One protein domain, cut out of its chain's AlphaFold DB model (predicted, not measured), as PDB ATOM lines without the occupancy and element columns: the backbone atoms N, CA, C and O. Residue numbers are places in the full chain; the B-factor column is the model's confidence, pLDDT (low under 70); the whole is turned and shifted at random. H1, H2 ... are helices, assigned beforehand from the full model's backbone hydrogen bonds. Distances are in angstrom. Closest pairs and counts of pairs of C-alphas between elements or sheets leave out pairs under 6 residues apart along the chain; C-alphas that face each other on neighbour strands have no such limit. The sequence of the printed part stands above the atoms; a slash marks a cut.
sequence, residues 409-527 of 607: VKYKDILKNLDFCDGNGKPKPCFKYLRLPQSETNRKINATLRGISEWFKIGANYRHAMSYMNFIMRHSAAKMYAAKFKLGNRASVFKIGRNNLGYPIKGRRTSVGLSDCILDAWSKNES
ATOM      1  N   VAL A 409     138.548 140.296 121.448       85.38
ATOM      2  CA  VAL A 409     138.858 141.273 120.394       85.38
ATOM      3  C   VAL A 409     139.888 142.270 120.915       85.38
ATOM      4  O   VAL A 409     140.964 142.397 120.339       85.38
ATOM      5  N   LYS A 410     139.641 142.855 122.093       82.19
ATOM      6  CA  LYS A 410     140.600 143.756 122.747       82.19
ATOM      7  C   LYS A 410     141.937 143.078 123.029       82.19
ATOM      8  O   LYS A 410     142.987 143.666 122.795       82.19
ATOM      9  N   TYR A 411     141.933 141.827 123.498       81.94
ATOM     10  CA  TYR A 411     143.195 141.118 123.763       81.94
ATOM     11  C   TYR A 411     143.949 140.735 122.495       81.94
ATOM     12  O   TYR A 411     145.178 140.699 122.515       81.94
ATOM     13  N   LYS A 412     143.252 140.503 121.381       85.69
ATOM     14  CA  LYS A 412     143.888 140.350 120.074       85.69
ATOM     15  C   LYS A 412     144.625 141.634 119.677       85.69
ATOM     16  O   LYS A 412     145.776 141.544 119.262       85.69
ATOM     17  N   ASP A 413     144.023 142.804 119.886       82.56
ATOM     18  CA  ASP A 413     144.676 144.093 119.613       82.56
ATOM     19  C   ASP A 413     145.881 144.340 120.529       82.56
ATOM     20  O   ASP A 413     146.931 144.792 120.074       82.56
ATOM     21  N   ILE A 414     145.788 143.952 121.804       81.62
ATOM     22  CA  ILE A 414     146.923 144.012 122.739       81.62
ATOM     23  C   ILE A 414     148.072 143.114 122.260       81.62
ATOM     24  O   ILE A 414     149.219 143.551 122.211       81.62
ATOM     25  N   LEU A 415     147.783 141.869 121.870       85.25
ATOM     26  CA  LEU A 415     148.800 140.944 121.358       85.25
ATOM     27  C   LEU A 415     149.422 141.427 120.042       85.25
ATOM     28  O   LEU A 415     150.613 141.206 119.817       85.25
ATOM     29  N   LYS A 416     148.640 142.112 119.203       86.31
ATOM     30  CA  LYS A 416     149.114 142.754 117.974       86.31
ATOM     31  C   LYS A 416     150.076 143.895 118.296       86.31
ATOM     32  O   LYS A 416     151.141 143.982 117.698       86.31
ATOM     33  N   ASN A 417     149.735 144.742 119.264       82.25
ATOM     34  CA  ASN A 417     150.587 145.856 119.685       82.25
ATOM     35  C   ASN A 417     151.888 145.407 120.351       82.25
ATOM     36  O   ASN A 417     152.885 146.118 120.261       82.25
ATOM     37  N   LEU A 418     151.878 144.232 120.980       80.94
ATOM     38  CA  LEU A 418     153.060 143.571 121.529       80.94
ATOM     39  C   LEU A 418     153.843 142.746 120.482       80.94
ATOM     40  O   LEU A 418     154.762 142.018 120.853       80.94
ATOM     41  N   ASP A 419     153.484 142.836 119.194       84.62
ATOM     42  CA  ASP A 419     154.119 142.140 118.064       84.62
ATOM     43  C   ASP A 419     154.088 140.598 118.129       84.62
ATOM     44  O   ASP A 419     154.884 139.920 117.476       84.62
ATOM     45  N   PHE A 420     153.140 140.010 118.869       87.75
ATOM     46  CA  PHE A 420     152.948 138.552 118.907       87.75
ATOM     47  C   PHE A 420     152.024 138.030 117.798       87.75
ATOM     48  O   PHE A 420     152.124 136.864 117.402       87.75
ATOM     49  N   CYS A 421     151.101 138.849 117.285       88.25
ATOM     50  CA  CYS A 421     150.189 138.457 116.208       88.25
ATOM     51  C   CYS A 421     150.029 139.526 115.123       88.25
ATOM     52  O   CYS A 421     150.355 140.696 115.308       88.25
ATOM     53  N   ASP A 422     149.533 139.093 113.965       85.94
ATOM     54  CA  ASP A 422     149.054 139.983 112.914       85.94
ATOM     55  C   ASP A 422     147.642 140.526 113.228       85.94
ATOM     56  O   ASP A 422     146.965 140.088 114.163       85.94
ATOM     57  N   GLY A 423     147.155 141.466 112.408       77.88
ATOM     58  CA  GLY A 423     145.787 141.996 112.523       77.88
ATOM     59  C   GLY A 423     144.683 140.938 112.377       77.88
ATOM     60  O   GLY A 423     143.555 141.149 112.822       77.88
ATOM     61  N   ASN A 424     145.008 139.760 111.842       83.19
ATOM     62  CA  ASN A 424     144.083 138.648 111.641       83.19
ATOM     63  C   ASN A 424     144.096 137.646 112.807       83.19
ATOM     64  O   ASN A 424     143.204 136.807 112.897       83.19
ATOM     65  N   GLY A 425     145.013 137.790 113.769       81.94
ATOM     66  CA  GLY A 425     145.118 136.928 114.949       81.94
ATOM     67  C   GLY A 425     145.952 135.672 114.708       81.94
ATOM     68  O   GLY A 425     145.863 134.720 115.484       81.94
ATOM     69  N   LYS A 426     146.761 135.654 113.645       89.62
ATOM     70  CA  LYS A 426     147.770 134.627 113.397       89.62
ATOM     71  C   LYS A 426     149.090 135.035 114.063       89.62
ATOM     72  O   LYS A 426     149.434 136.214 114.088       89.62
ATOM     73  N   PRO A 427     149.864 134.074 114.590       92.56
ATOM     74  CA  PRO A 427     151.121 134.370 115.274       92.56
ATOM     75  C   PRO A 427     152.173 134.923 114.300       92.56
ATOM     76  O   PRO A 427     152.413 134.325 113.245       92.56
ATOM     77  N   LYS A 428     152.840 136.016 114.675       92.50
ATOM     78  CA  LYS A 428     153.987 136.637 113.979       92.50
ATOM     79  C   LYS A 428     155.272 136.310 114.761       92.50
ATOM     80  O   LYS A 428     155.164 136.073 115.951       92.50
ATOM     81  N   PRO A 429     156.474 136.213 114.161       91.12
ATOM     82  CA  PRO A 429     157.705 136.068 114.947       91.12
ATOM     83  C   PRO A 429     157.951 137.290 115.852       91.12
ATOM     84  O   PRO A 429     158.076 138.412 115.364       91.12
ATOM     85  N   CYS A 430     158.078 137.065 117.163       88.94
ATOM     86  CA  CYS A 430     158.360 138.111 118.153       88.94
ATOM     87  C   CYS A 430     159.862 138.450 118.231       88.94
ATOM     88  O   CYS A 430     160.565 138.065 119.167       88.94
ATOM     89  N   PHE A 431     160.373 139.209 117.258       88.69
ATOM     90  CA  PHE A 431     161.800 139.564 117.185       88.69
ATOM     91  C   PHE A 431     162.327 140.395 118.366       88.69
ATOM     92  O   PHE A 431     163.539 140.435 118.574       88.69
ATOM     93  N   LYS A 432     161.447 140.965 119.201       86.25
ATOM     94  CA  LYS A 432     161.812 141.615 120.474       86.25
ATOM     95  C   LYS A 432     162.708 140.732 121.355       86.25
ATOM     96  O   LYS A 432     163.569 141.250 122.057       86.25
ATOM     97  N   TYR A 433     162.528 139.412 121.309       88.44
ATOM     98  CA  TYR A 433     163.301 138.462 122.115       88.44
ATOM     99  C   TYR A 433     164.418 137.754 121.339       88.44
ATOM    100  O   TYR A 433     165.063 136.871 121.887       88.44
ATOM    101  N   LEU A 434     164.687 138.138 120.085       88.56
ATOM    102  CA  LEU A 434     165.644 137.436 119.216       88.56
ATOM    103  C   LEU A 434     167.044 137.325 119.841       88.56
ATOM    104  O   LEU A 434     167.700 136.288 119.737       88.56
ATOM    105  N   ARG A 435     167.490 138.390 120.516       87.56
ATOM    106  CA  ARG A 435     168.816 138.456 121.145       87.56
ATOM    107  C   ARG A 435     168.910 137.671 122.457       87.56
ATOM    108  O   ARG A 435     170.019 137.330 122.845       87.56
ATOM    109  N   LEU A 436     167.782 137.369 123.103       87.25
ATOM    110  CA  LEU A 436     167.748 136.698 124.404       87.25
ATOM    111  C   LEU A 436     167.907 135.179 124.260       87.25
ATOM    112  O   LEU A 436     167.416 134.613 123.276       87.25
ATOM    113  N   PRO A 437     168.524 134.496 125.236       87.56
ATOM    114  CA  PRO A 437     168.579 133.037 125.259       87.56
ATOM    115  C   PRO A 437     167.174 132.415 125.400       87.56
ATOM    116  O   PRO A 437     166.185 133.100 125.702       87.56
ATOM    117  N   GLN A 438     167.065 131.108 125.145       87.44
ATOM    118  CA  GLN A 438     165.789 130.391 125.192       87.44
ATOM    119  C   GLN A 438     165.223 130.376 126.618       87.44
ATOM    120  O   GLN A 438     164.027 130.620 126.793       87.44
ATOM    121  N   SER A 439     166.072 130.162 127.629       87.69
ATOM    122  CA  SER A 439     165.675 130.177 129.045       87.69
ATOM    123  C   SER A 439     165.012 131.501 129.449       87.69
ATOM    124  O   SER A 439     163.892 131.511 129.966       87.69
ATOM    125  N   GLU A 440     165.642 132.636 129.144       88.06
ATOM    126  CA  GLU A 440     165.097 133.960 129.462       88.06
ATOM    127  C   GLU A 440     163.842 134.294 128.663       88.06
ATOM    128  O   GLU A 440     162.897 134.877 129.202       88.06
ATOM    129  N   THR A 441     163.813 133.930 127.379       89.88
ATOM    130  CA  THR A 441     162.643 134.163 126.528       89.88
ATOM    131  C   THR A 441     161.430 133.413 127.077       89.88
ATOM    132  O   THR A 441     160.368 134.014 127.273       89.88
ATOM    133  N   ASN A 442     161.592 132.127 127.405       90.88
ATOM    134  CA  ASN A 442     160.536 131.325 128.014       90.88
ATOM    135  C   ASN A 442     160.116 131.885 129.377       90.88
ATOM    136  O   ASN A 442     158.920 132.034 129.626       90.88
ATOM    137  N   ARG A 443     161.071 132.282 130.228       89.44
ATOM    138  CA  ARG A 443     160.793 132.894 131.537       89.44
ATOM    139  C   ARG A 443     159.967 134.179 131.404       89.44
ATOM    140  O   ARG A 443     159.000 134.361 132.144       89.44
ATOM    141  N   LYS A 444     160.290 135.054 130.442       89.75
ATOM    142  CA  LYS A 444     159.541 136.300 130.170       89.75
ATOM    143  C   LYS A 444     158.124 136.025 129.654       89.75
ATOM    144  O   LYS A 444     157.167 136.659 130.110       89.75
ATOM    145  N   ILE A 445     157.961 135.049 128.757       89.62
ATOM    146  CA  ILE A 445     156.637 134.620 128.278       89.62
ATOM    147  C   ILE A 445     155.820 134.020 129.429       89.62
ATOM    148  O   ILE A 445     154.667 134.400 129.624       89.62
ATOM    149  N   ASN A 446     156.417 133.147 130.243       90.75
ATOM    150  CA  ASN A 446     155.766 132.541 131.402       90.75
ATOM    151  C   ASN A 446     155.349 133.577 132.446       90.75
ATOM    152  O   ASN A 446     154.243 133.482 132.972       90.75
ATOM    153  N   ALA A 447     156.180 134.583 132.724       88.31
ATOM    154  CA  ALA A 447     155.815 135.686 133.611       88.31
ATOM    155  C   ALA A 447     154.572 136.435 133.097       88.31
ATOM    156  O   ALA A 447     153.637 136.686 133.860       88.31
ATOM    157  N   THR A 448     154.519 136.698 131.788       87.31
ATOM    158  CA  THR A 448     153.373 137.350 131.137       87.31
ATOM    159  C   THR A 448     152.116 136.480 131.220       87.31
ATOM    160  O   THR A 448     151.059 136.944 131.648       87.31
ATOM    161  N   LEU A 449     152.226 135.192 130.877       87.75
ATOM    162  CA  LEU A 449     151.117 134.238 130.956       87.75
ATOM    163  C   LEU A 449     150.610 134.063 132.390       87.75
ATOM    164  O   LEU A 449     149.402 134.012 132.590       87.75
ATOM    165  N   ARG A 450     151.500 134.016 133.390       87.00
ATOM    166  CA  ARG A 450     151.126 133.967 134.813       87.00
ATOM    167  C   ARG A 450     150.311 135.198 135.207       87.00
ATOM    168  O   ARG A 450     149.226 135.029 135.761       87.00
ATOM    169  N   GLY A 451     150.770 136.402 134.858       84.94
ATOM    170  CA  GLY A 451     150.047 137.649 135.140       84.94
ATOM    171  C   GLY A 451     148.655 137.686 134.500       84.94
ATOM    172  O   GLY A 451     147.657 137.911 135.186       84.94
ATOM    173  N   ILE A 452     148.569 137.369 133.205       85.88
ATOM    174  CA  ILE A 452     147.299 137.263 132.466       85.88
ATOM    175  C   ILE A 452     146.385 136.212 133.110       85.88
ATOM    176  O   ILE A 452     145.193 136.457 133.305       85.88
ATOM    177  N   SER A 453     146.937 135.050 133.466       86.31
ATOM    178  CA  SER A 453     146.170 133.947 134.040       86.31
ATOM    179  C   SER A 453     145.549 134.312 135.387       86.31
ATOM    180  O   SER A 453     144.374 134.028 135.619       86.31
ATOM    181  N   GLU A 454     146.302 134.997 136.250       84.94
ATOM    182  CA  GLU A 454     145.815 135.386 137.569       84.94
ATOM    183  C   GLU A 454     144.759 136.488 137.457       84.94
ATOM    184  O   GLU A 454     143.709 136.421 138.096       84.94
ATOM    185  N   TRP A 455     144.972 137.453 136.562       86.06
ATOM    186  CA  TRP A 455     144.000 138.510 136.329       86.06
ATOM    187  C   TRP A 455     142.676 137.987 135.758       86.06
ATOM    188  O   TRP A 455     141.611 138.294 136.292       86.06
ATOM    189  N   PHE A 456     142.711 137.149 134.718       87.00
ATOM    190  CA  PHE A 456     141.498 136.659 134.050       87.00
ATOM    191  C   PHE A 456     140.854 135.437 134.682       87.00
ATOM    192  O   PHE A 456     139.822 134.975 134.187       87.00
ATOM    193  N   LYS A 457     141.407 134.931 135.783       85.12
ATOM    194  CA  LYS A 457     140.893 133.769 136.512       85.12
ATOM    195  C   LYS A 457     139.390 133.849 136.762       85.12
ATOM    196  O   LYS A 457     138.699 132.848 136.718       85.12
ATOM    197  N   ILE A 458     138.850 135.046 136.956       83.50
ATOM    198  CA  ILE A 458     137.434 135.263 137.281       83.50
ATOM    199  C   ILE A 458     136.485 135.162 136.078       83.50
ATOM    200  O   ILE A 458     135.268 135.124 136.244       83.50
ATOM    201  N   GLY A 459     137.030 135.135 134.861       86.94
ATOM    202  CA  GLY A 459     136.256 135.115 133.628       86.94
ATOM    203  C   GLY A 459     135.607 133.756 133.360       86.94
ATOM    204  O   GLY A 459     136.234 132.703 133.467       86.94
ATOM    205  N   ALA A 460     134.355 133.755 132.916       86.44
ATOM    206  CA  ALA A 460     133.627 132.541 132.558       86.44
ATOM    207  C   ALA A 460     134.274 131.792 131.380       86.44
ATOM    208  O   ALA A 460     134.333 130.565 131.375       86.44
ATOM    209  N   ASN A 461     134.813 132.524 130.400       88.06
ATOM    210  CA  ASN A 461     135.541 131.982 129.247       88.06
ATOM    211  C   ASN A 461     137.062 131.883 129.478       88.06
ATOM    212  O   ASN A 461     137.810 131.781 128.506       88.06
ATOM    213  N   TYR A 462     137.521 131.884 130.737       87.75
ATOM    214  CA  TYR A 462     138.938 131.884 131.120       87.75
ATOM    215  C   TYR A 462     139.786 130.852 130.370       87.75
ATOM    216  O   TYR A 462     140.795 131.209 129.771       87.75
ATOM    217  N   ARG A 463     139.367 129.578 130.336       87.81
ATOM    218  CA  ARG A 463     140.174 128.528 129.690       87.81
ATOM    219  C   ARG A 463     140.313 128.723 128.187       87.81
ATOM    220  O   ARG A 463     141.400 128.539 127.652       87.81
ATOM    221  N   HIS A 464     139.226 129.105 127.520       88.31
ATOM    222  CA  HIS A 464     139.253 129.385 126.088       88.31
ATOM    223  C   HIS A 464     140.148 130.593 125.794       88.31
ATOM    224  O   HIS A 464     141.027 130.517 124.941       88.31
ATOM    225  N   ALA A 465     139.989 131.672 126.566       89.19
ATOM    226  CA  ALA A 465     140.806 132.869 126.432       89.19
ATOM    227  C   ALA A 465     142.293 132.580 126.665       89.19
ATOM    228  O   ALA A 465     143.133 132.993 125.868       89.19
ATOM    229  N   MET A 466     142.625 131.816 127.708       89.94
ATOM    230  CA  MET A 466     144.013 131.477 127.999       89.94
ATOM    231  C   MET A 466     144.626 130.522 126.991       89.94
ATOM    232  O   MET A 466     145.774 130.711 126.600       89.94
ATOM    233  N   SER A 467     143.864 129.537 126.521       90.56
ATOM    234  CA  SER A 467     144.324 128.638 125.467       90.56
ATOM    235  C   SER A 467     144.634 129.406 124.179       90.56
ATOM    236  O   SER A 467     145.688 129.182 123.586       90.56
ATOM    237  N   TYR A 468     143.781 130.364 123.798       90.31
ATOM    238  CA  TYR A 468     143.995 131.226 122.635       90.31
ATOM    239  C   TYR A 468     145.230 132.127 122.785       90.31
ATOM    240  O   TYR A 468     146.098 132.146 121.912       90.31
ATOM    241  N   MET A 469     145.354 132.838 123.911       89.69
ATOM    242  CA  MET A 469     146.501 133.718 124.164       89.69
ATOM    243  C   MET A 469     147.820 132.936 124.225       89.69
ATOM    244  O   MET A 469     148.806 133.346 123.614       89.69
ATOM    245  N   ASN A 470     147.830 131.776 124.892       91.88
ATOM    246  CA  ASN A 470     149.007 130.910 124.929       91.88
ATOM    247  C   ASN A 470     149.362 130.377 123.536       91.88
ATOM    248  O   ASN A 470     150.532 130.358 123.163       91.88
ATOM    249  N   PHE A 471     148.365 129.980 122.738       92.19
ATOM    250  CA  PHE A 471     148.592 129.563 121.357       92.19
ATOM    251  C   PHE A 471     149.325 130.655 120.567       92.19
ATOM    252  O   PHE A 471     150.358 130.373 119.959       92.19
ATOM    253  N   ILE A 472     148.860 131.905 120.626       92.62
ATOM    254  CA  ILE A 472     149.518 133.011 119.922       92.62
ATOM    255  C   ILE A 472     150.961 133.193 120.401       92.62
ATOM    256  O   ILE A 472     151.877 133.144 119.578       92.62
ATOM    257  N   MET A 473     151.183 133.350 121.709       91.81
ATOM    258  CA  MET A 473     152.520 133.627 122.255       91.81
ATOM    259  C   MET A 473     153.507 132.488 121.980       91.81
ATOM    260  O   MET A 473     154.622 132.726 121.517       91.81
ATOM    261  N   ARG A 474     153.085 131.238 122.190       92.75
ATOM    262  CA  ARG A 474     153.920 130.049 121.982       92.75
ATOM    263  C   ARG A 474     154.283 129.853 120.515       92.75
ATOM    264  O   ARG A 474     155.439 129.590 120.194       92.75
ATOM    265  N   HIS A 475     153.321 129.996 119.603       93.69
ATOM    266  CA  HIS A 475     153.607 129.859 118.175       93.69
ATOM    267  C   HIS A 475     154.394 131.053 117.614       93.69
ATOM    268  O   HIS A 475     155.172 130.863 116.679       93.69
ATOM    269  N   SER A 476     154.231 132.248 118.185       94.00
ATOM    270  CA  SER A 476     155.068 133.418 117.905       94.00
ATOM    271  C   SER A 476     156.526 133.165 118.303       94.00
ATOM    272  O   SER A 476     157.430 133.341 117.484       94.00
ATOM    273  N   ALA A 477     156.755 132.663 119.522       92.88
ATOM    274  CA  ALA A 477     158.083 132.290 120.006       92.88
ATOM    275  C   ALA A 477     158.717 131.188 119.148       92.88
ATOM    276  O   ALA A 477     159.865 131.316 118.739       92.88
ATOM    277  N   ALA A 478     157.953 130.158 118.769       93.25
ATOM    278  CA  ALA A 478     158.448 129.105 117.883       93.25
ATOM    279  C   ALA A 478     158.870 129.633 116.499       93.25
ATOM    280  O   ALA A 478     159.874 129.186 115.952       93.25
ATOM    281  N   LYS A 479     158.136 130.601 115.927       93.44
ATOM    282  CA  LYS A 479     158.545 131.262 114.675       93.44
ATOM    283  C   LYS A 479     159.830 132.072 114.855       93.44
ATOM    284  O   LYS A 479     160.687 132.037 113.977       93.44
ATOM    285  N   MET A 480     159.979 132.763 115.985       93.19
ATOM    286  CA  MET A 480     161.211 133.481 116.317       93.19
ATOM    287  C   MET A 480     162.393 132.515 116.474       93.19
ATOM    288  O   MET A 480     163.428 132.727 115.849       93.19
ATOM    289  N   TYR A 481     162.228 131.405 117.200       91.94
ATOM    290  CA  TYR A 481     163.267 130.381 117.344       91.94
ATOM    291  C   TYR A 481     163.641 129.726 116.012       91.94
ATOM    292  O   TYR A 481     164.816 129.454 115.777       91.94
ATOM    293  N   ALA A 482     162.678 129.523 115.108       91.75
ATOM    294  CA  ALA A 482     162.972 129.012 113.771       91.75
ATOM    295  C   ALA A 482     163.925 129.946 113.010       91.75
ATOM    296  O   ALA A 482     164.858 129.465 112.369       91.75
ATOM    297  N   ALA A 483     163.724 131.263 113.124       90.19
ATOM    298  CA  ALA A 483     164.624 132.261 112.554       90.19
ATOM    299  C   ALA A 483     165.976 132.297 113.290       90.19
ATOM    300  O   ALA A 483     167.024 132.241 112.651       90.19
ATOM    301  N   LYS A 484     165.958 132.305 114.629       88.69
ATOM    302  CA  LYS A 484     167.153 132.354 115.485       88.69
ATOM    303  C   LYS A 484     168.126 131.205 115.223       88.69
ATOM    304  O   LYS A 484     169.325 131.434 115.088       88.69
ATOM    305  N   PHE A 485     167.604 129.982 115.149       87.50
ATOM    306  CA  PHE A 485     168.379 128.748 114.988       87.50
ATOM    307  C   PHE A 485     168.431 128.248 113.535       87.50
ATOM    308  O   PHE A 485     168.953 127.162 113.279       87.50
ATOM    309  N   LYS A 486     167.896 129.028 112.580       87.25
ATOM    310  CA  LYS A 486     167.874 128.720 111.138       87.25
ATOM    311  C   LYS A 486     167.236 127.348 110.829       87.25
ATOM    312  O   LYS A 486     167.749 126.579 110.023       87.25
ATOM    313  N   LEU A 487     166.101 127.038 111.470       83.88
ATOM    314  CA  LEU A 487     165.398 125.742 111.388       83.88
ATOM    315  C   LEU A 487     164.305 125.671 110.297       83.88
ATOM    316  O   LEU A 487     163.550 124.697 110.232       83.88
ATOM    317  N   GLY A 488     164.222 126.686 109.430       83.31
ATOM    318  CA  GLY A 488     163.316 126.765 108.276       83.31
ATOM    319  C   GLY A 488     161.856 127.025 108.653       83.31
ATOM    320  O   GLY A 488     161.283 128.040 108.269       83.31
ATOM    321  N   ASN A 489     161.245 126.139 109.444       88.44
ATOM    322  CA  ASN A 489     159.842 126.232 109.832       88.44
ATOM    323  C   ASN A 489     159.631 126.007 111.342       88.44
ATOM    324  O   ASN A 489     160.469 125.458 112.058       88.44
ATOM    325  N   ARG A 490     158.461 126.424 111.841       90.19
ATOM    326  CA  ARG A 490     158.084 126.241 113.255       90.19
ATOM    327  C   ARG A 490     157.883 124.770 113.647       90.19
ATOM    328  O   ARG A 490     157.930 124.461 114.830       90.19
ATOM    329  N   ALA A 491     157.611 123.874 112.693       90.31
ATOM    330  CA  ALA A 491     157.378 122.458 112.983       90.31
ATOM    331  C   ALA A 491     158.682 121.766 113.411       90.31
ATOM    332  O   ALA A 491     158.680 121.042 114.402       90.31
ATOM    333  N   SER A 492     159.802 122.090 112.758       88.50
ATOM    334  CA  SER A 492     161.153 121.688 113.170       88.50
ATOM    335  C   SER A 492     161.447 122.109 114.609       88.50
ATOM    336  O   SER A 492     161.984 121.328 115.391       88.50
ATOM    337  N   VAL A 493     161.029 123.321 114.988       90.12
ATOM    338  CA  VAL A 493     161.188 123.828 116.356       90.12
ATOM    339  C   VAL A 493     160.392 122.993 117.356       90.12
ATOM    340  O   VAL A 493     160.951 122.583 118.365       90.12
ATOM    341  N   PHE A 494     159.120 122.689 117.083       92.19
ATOM    342  CA  PHE A 494     158.313 121.843 117.974       92.19
ATOM    343  C   PHE A 494     158.771 120.381 118.005       92.19
ATOM    344  O   PHE A 494     158.549 119.711 119.010       92.19
ATOM    345  N   LYS A 495     159.436 119.887 116.952       89.69
ATOM    346  CA  LYS A 495     160.053 118.552 116.946       89.69
ATOM    347  C   LYS A 495     161.211 118.468 117.946       89.69
ATOM    348  O   LYS A 495     161.331 117.466 118.639       89.69
ATOM    349  N   ILE A 496     162.023 119.525 118.046       87.06
ATOM    350  CA  ILE A 496     163.186 119.589 118.949       87.06
ATOM    351  C   ILE A 496     162.762 120.032 120.357       87.06
ATOM    352  O   ILE A 496     162.936 119.304 121.326       87.06
ATOM    353  N   GLY A 497     162.149 121.213 120.462       82.25
ATOM    354  CA  GLY A 497     161.745 121.837 121.725       82.25
ATOM    355  C   GLY A 497     160.538 121.181 122.405       82.25
ATOM    356  O   GLY A 497     160.155 121.602 123.498       82.25
ATOM    357  N   ARG A 498     159.926 120.170 121.769       86.56
ATOM    358  CA  ARG A 498     158.610 119.590 122.096       86.56
ATOM    359  C   ARG A 498     157.485 120.633 122.083       86.56
ATOM    360  O   ARG A 498     157.688 121.819 121.825       86.56
ATOM    361  N   ASN A 499     156.255 120.205 122.379       85.44
ATOM    362  CA  ASN A 499     155.079 121.084 122.372       85.44
ATOM    363  C   ASN A 499     155.182 122.285 123.327       85.44
ATOM    364  O   ASN A 499     154.530 123.298 123.083       85.44
ATOM    365  N   ASN A 500     155.971 122.189 124.394       86.12
ATOM    366  CA  ASN A 500     156.123 123.219 125.421       86.12
ATOM    367  C   ASN A 500     157.373 124.097 125.255       86.12
ATOM    368  O   ASN A 500     157.557 125.005 126.058       86.12
ATOM    369  N   LEU A 501     158.207 123.861 124.234       87.62
ATOM    370  CA  LEU A 501     159.472 124.582 124.018       87.62
ATOM    371  C   LEU A 501     160.424 124.531 125.230       87.62
ATOM    372  O   LEU A 501     161.227 125.443 125.421       87.62
ATOM    373  N   GLY A 502     160.313 123.486 126.056       85.00
ATOM    374  CA  GLY A 502     161.137 123.291 127.254       85.00
ATOM    375  C   GLY A 502     162.464 122.585 126.986       85.00
ATOM    376  O   GLY A 502     163.329 122.584 127.846       85.00
ATOM    377  N   TYR A 503     162.635 121.983 125.806       86.19
ATOM    378  CA  TYR A 503     163.889 121.321 125.434       86.19
ATOM    379  C   TYR A 503     164.828 122.284 124.699       86.19
ATOM    380  O   TYR A 503     164.341 123.081 123.887       86.19
ATOM    381  N   PRO A 504     166.151 122.216 124.943       84.94
ATOM    382  CA  PRO A 504     167.125 123.103 124.316       84.94
ATOM    383  C   PRO A 504     167.120 122.933 122.798       84.94
ATOM    384  O   PRO A 504     167.322 121.839 122.267       84.94
ATOM    385  N   ILE A 505     166.882 124.032 122.085       84.75
ATOM    386  CA  ILE A 505     166.848 124.047 120.626       84.75
ATOM    387  C   ILE A 505     168.266 124.302 120.113       84.75
ATOM    388  O   ILE A 505     168.833 125.370 120.331       84.75
ATOM    389  N   LYS A 506     168.837 123.331 119.398       77.31
ATOM    390  CA  LYS A 506     170.134 123.476 118.725       77.31
ATOM    391  C   LYS A 506     169.917 123.768 117.238       77.31
ATOM    392  O   LYS A 506     169.120 123.103 116.574       77.31
ATOM    393  N   GLY A 507     170.594 124.794 116.729       66.56
ATOM    394  CA  GLY A 507     170.585 125.138 115.307       66.56
ATOM    395  C   GLY A 507     171.564 124.281 114.503       66.56
ATOM    396  O   GLY A 507     172.522 123.751 115.052       66.56
ATOM    397  N   ARG A 508     171.346 124.180 113.185       59.25
ATOM    398  CA  ARG A 508     172.300 123.545 112.247       59.25
ATOM    399  C   ARG A 508     173.465 124.468 111.847       59.25
ATOM    400  O   ARG A 508     174.392 124.030 111.183       59.25
ATOM    401  N   ARG A 509     173.380 125.759 112.182       61.31
ATOM    402  CA  ARG A 509     174.327 126.842 111.851       61.31
ATOM    403  C   ARG A 509     174.468 127.772 113.062       61.31
ATOM    404  O   ARG A 509     173.661 127.675 113.987       61.31
ATOM    405  N   THR A 510     175.417 128.712 113.015       65.50
ATOM    406  CA  THR A 510     175.564 129.778 114.025       65.50
ATOM    407  C   THR A 510     174.222 130.469 114.295       65.50
ATOM    408  O   THR A 510     173.568 130.978 113.370       65.50
ATOM    409  N   SER A 511     173.787 130.417 115.559       73.62
ATOM    410  CA  SER A 511     172.557 131.044 116.041       73.62
ATOM    411  C   SER A 511     172.682 132.563 116.045       73.62
ATOM    412  O   SER A 511     173.764 133.106 116.239       73.62
ATOM    413  N   VAL A 512     171.563 133.256 115.852       74.56
ATOM    414  CA  VAL A 512     171.524 134.720 115.948       74.56
ATOM    415  C   VAL A 512     171.358 135.144 117.411       74.56
ATOM    416  O   VAL A 512     170.391 134.760 118.070       74.56
ATOM    417  N   GLY A 513     172.276 135.971 117.914       71.81
ATOM    418  CA  GLY A 513     172.262 136.458 119.296       71.81
ATOM    419  C   GLY A 513     172.720 135.415 120.320       71.81
ATOM    420  O   GLY A 513     173.270 134.376 119.963       71.81
ATOM    421  N   LEU A 514     172.478 135.700 121.601       72.25
ATOM    422  CA  LEU A 514     172.957 134.873 122.705       72.25
ATOM    423  C   LEU A 514     172.205 133.537 122.759       72.25
ATOM    424  O   LEU A 514     170.971 133.512 122.683       72.25
ATOM    425  N   SER A 515     172.927 132.431 122.894       74.69
ATOM    426  CA  SER A 515     172.369 131.099 123.139       74.69
ATOM    427  C   SER A 515     172.731 130.625 124.543       74.69
ATOM    428  O   SER A 515     173.761 131.017 125.089       74.69
ATOM    429  N   ASP A 516     171.900 129.755 125.117       73.94
ATOM    430  CA  ASP A 516     172.145 129.184 126.446       73.94
ATOM    431  C   ASP A 516     173.503 128.460 126.509       73.94
ATOM    432  O   ASP A 516     174.234 128.621 127.474       73.94
ATOM    433  N   CYS A 517     173.931 127.802 125.422       69.69
ATOM    434  CA  CYS A 517     175.247 127.157 125.367       69.69
ATOM    435  C   CYS A 517     176.442 128.126 125.434       69.69
ATOM    436  O   CYS A 517     177.481 127.749 125.962       69.69
ATOM    437  N   ILE A 518     176.314 129.354 124.910       67.81
ATOM    438  CA  ILE A 518     177.371 130.378 125.013       67.81
ATOM    439  C   ILE A 518     177.454 130.880 126.455       67.81
ATOM    440  O   ILE A 518     178.540 131.014 127.004       67.81
ATOM    441  N   LEU A 519     176.298 131.106 127.081       68.25
ATOM    442  CA  LEU A 519     176.215 131.523 128.477       68.25
ATOM    443  C   LEU A 519     176.789 130.477 129.431       68.25
ATOM    444  O   LEU A 519     177.531 130.831 130.341       68.25
ATOM    445  N   ASP A 520     176.477 129.202 129.211       67.81
ATOM    446  CA  ASP A 520     177.007 128.108 130.026       67.81
ATOM    447  C   ASP A 520     178.522 127.936 129.827       67.81
ATOM    448  O   ASP A 520     179.225 127.579 130.769       67.81
ATOM    449  N   ALA A 521     179.050 128.225 128.630       65.62
ATOM    450  CA  ALA A 521     180.492 128.234 128.374       65.62
ATOM    451  C   ALA A 521     181.203 129.394 129.093       65.62
ATOM    452  O   ALA A 521     182.267 129.189 129.666       65.62
ATOM    453  N   TRP A 522     180.605 130.589 129.114       66.44
ATOM    454  CA  TRP A 522     181.143 131.735 129.858       66.44
ATOM    455  C   TRP A 522     181.118 131.499 131.370       66.44
ATOM    456  O   TRP A 522     182.125 131.716 132.034       66.44
ATOM    457  N   SER A 523     180.016 130.961 131.904       64.44
ATOM    458  CA  SER A 523     179.901 130.645 133.334       64.44
ATOM    459  C   SER A 523     180.902 129.581 133.805       64.44
ATOM    460  O   SER A 523     181.301 129.601 134.963       64.44
ATOM    461  N   LYS A 524     181.344 128.672 132.925       62.97
ATOM    462  CA  LYS A 524     182.377 127.669 133.246       62.97
ATOM    463  C   LYS A 524     183.794 128.246 133.330       62.97
ATOM    464  O   LYS A 524     184.627 127.643 133.996       62.97
ATOM    465  N   ASN A 525     184.058 129.385 132.689       58.69
ATOM    466  CA  ASN A 525     185.379 130.017 132.689       58.69
ATOM    467  C   ASN A 525     185.619 130.939 133.899       58.69
ATOM    468  O   ASN A 525     186.771 131.270 134.157       58.69
ATOM    469  N   GLU A 526     184.578 131.364 134.629       53.38
ATOM    470  CA  GLU A 526     184.716 132.402 135.667       53.38
ATOM    471  C   GLU A 526     184.950 131.900 137.100       53.38
ATOM    472  O   GLU A 526     185.567 132.631 137.858       53.38
ATOM    473  N   SER A 527     184.538 130.689 137.495       45.19
ATOM    474  CA  SER A 527     184.971 130.032 138.751       45.19
ATOM    475  C   SER A 527     184.157 128.760 139.000       45.19
ATOM    476  O   SER A 527     182.935 128.745 138.854       45.19
TER     477      SER A 527
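What this domain is: This is residues 409 to 527 of the 607 residues of the protein "Putative reverse transcriptase/maturase" of Bulboplastis apyrenoidosa (UniProt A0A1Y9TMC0). A long helical hairpin, H2 and H3, makes the core, with short H4 packed crosswise on residues 475 to 482 of H3 and H1 near H3. At one end residues 520 to 527, mostly H5, stick out. The printed part has 119 residues, with five named helices, H1 to H5 in order along the chain, that hold 70 of them, and no named strand; its class is all helix, and it is compact, with a radius of gyration of the C-alphas of 15.4 A and spans of 51 by 33 by 24 A.

How they stand to each other: H1, residues 409 to 417, is near H3, residues 462 to 484. H2, residues 438 to 456, touches H3 at Phe 456 and Tyr 462, closest C-alphas 6.2 A, opposite ways at a shallow tilt of 16 degrees. H4, residues 490 to 497, touches H3, about perpendicular at 87 degrees; closest C-alphas Arg 490 and Lys 479, 5.2 A. H5, residues 516 to 526, touches no helix. Each O i to N i+4 pair is within hydrogen-bond range in H1 to H4, 5 of 7 in H5.

Where its parts are: H1 begins at C-alpha 409 (138.858, 141.273, 120.394); H2 measures 26.6 A, H3 32.3 A; H5 ends at C-alpha 526 (184.716, 132.402, 135.667).

The domain as a whole: The printed part has no cut. Links H1 to H2 and H4 to H5 are long. pLDDT is under 70 at residues 507 to 510 and 517 to 527.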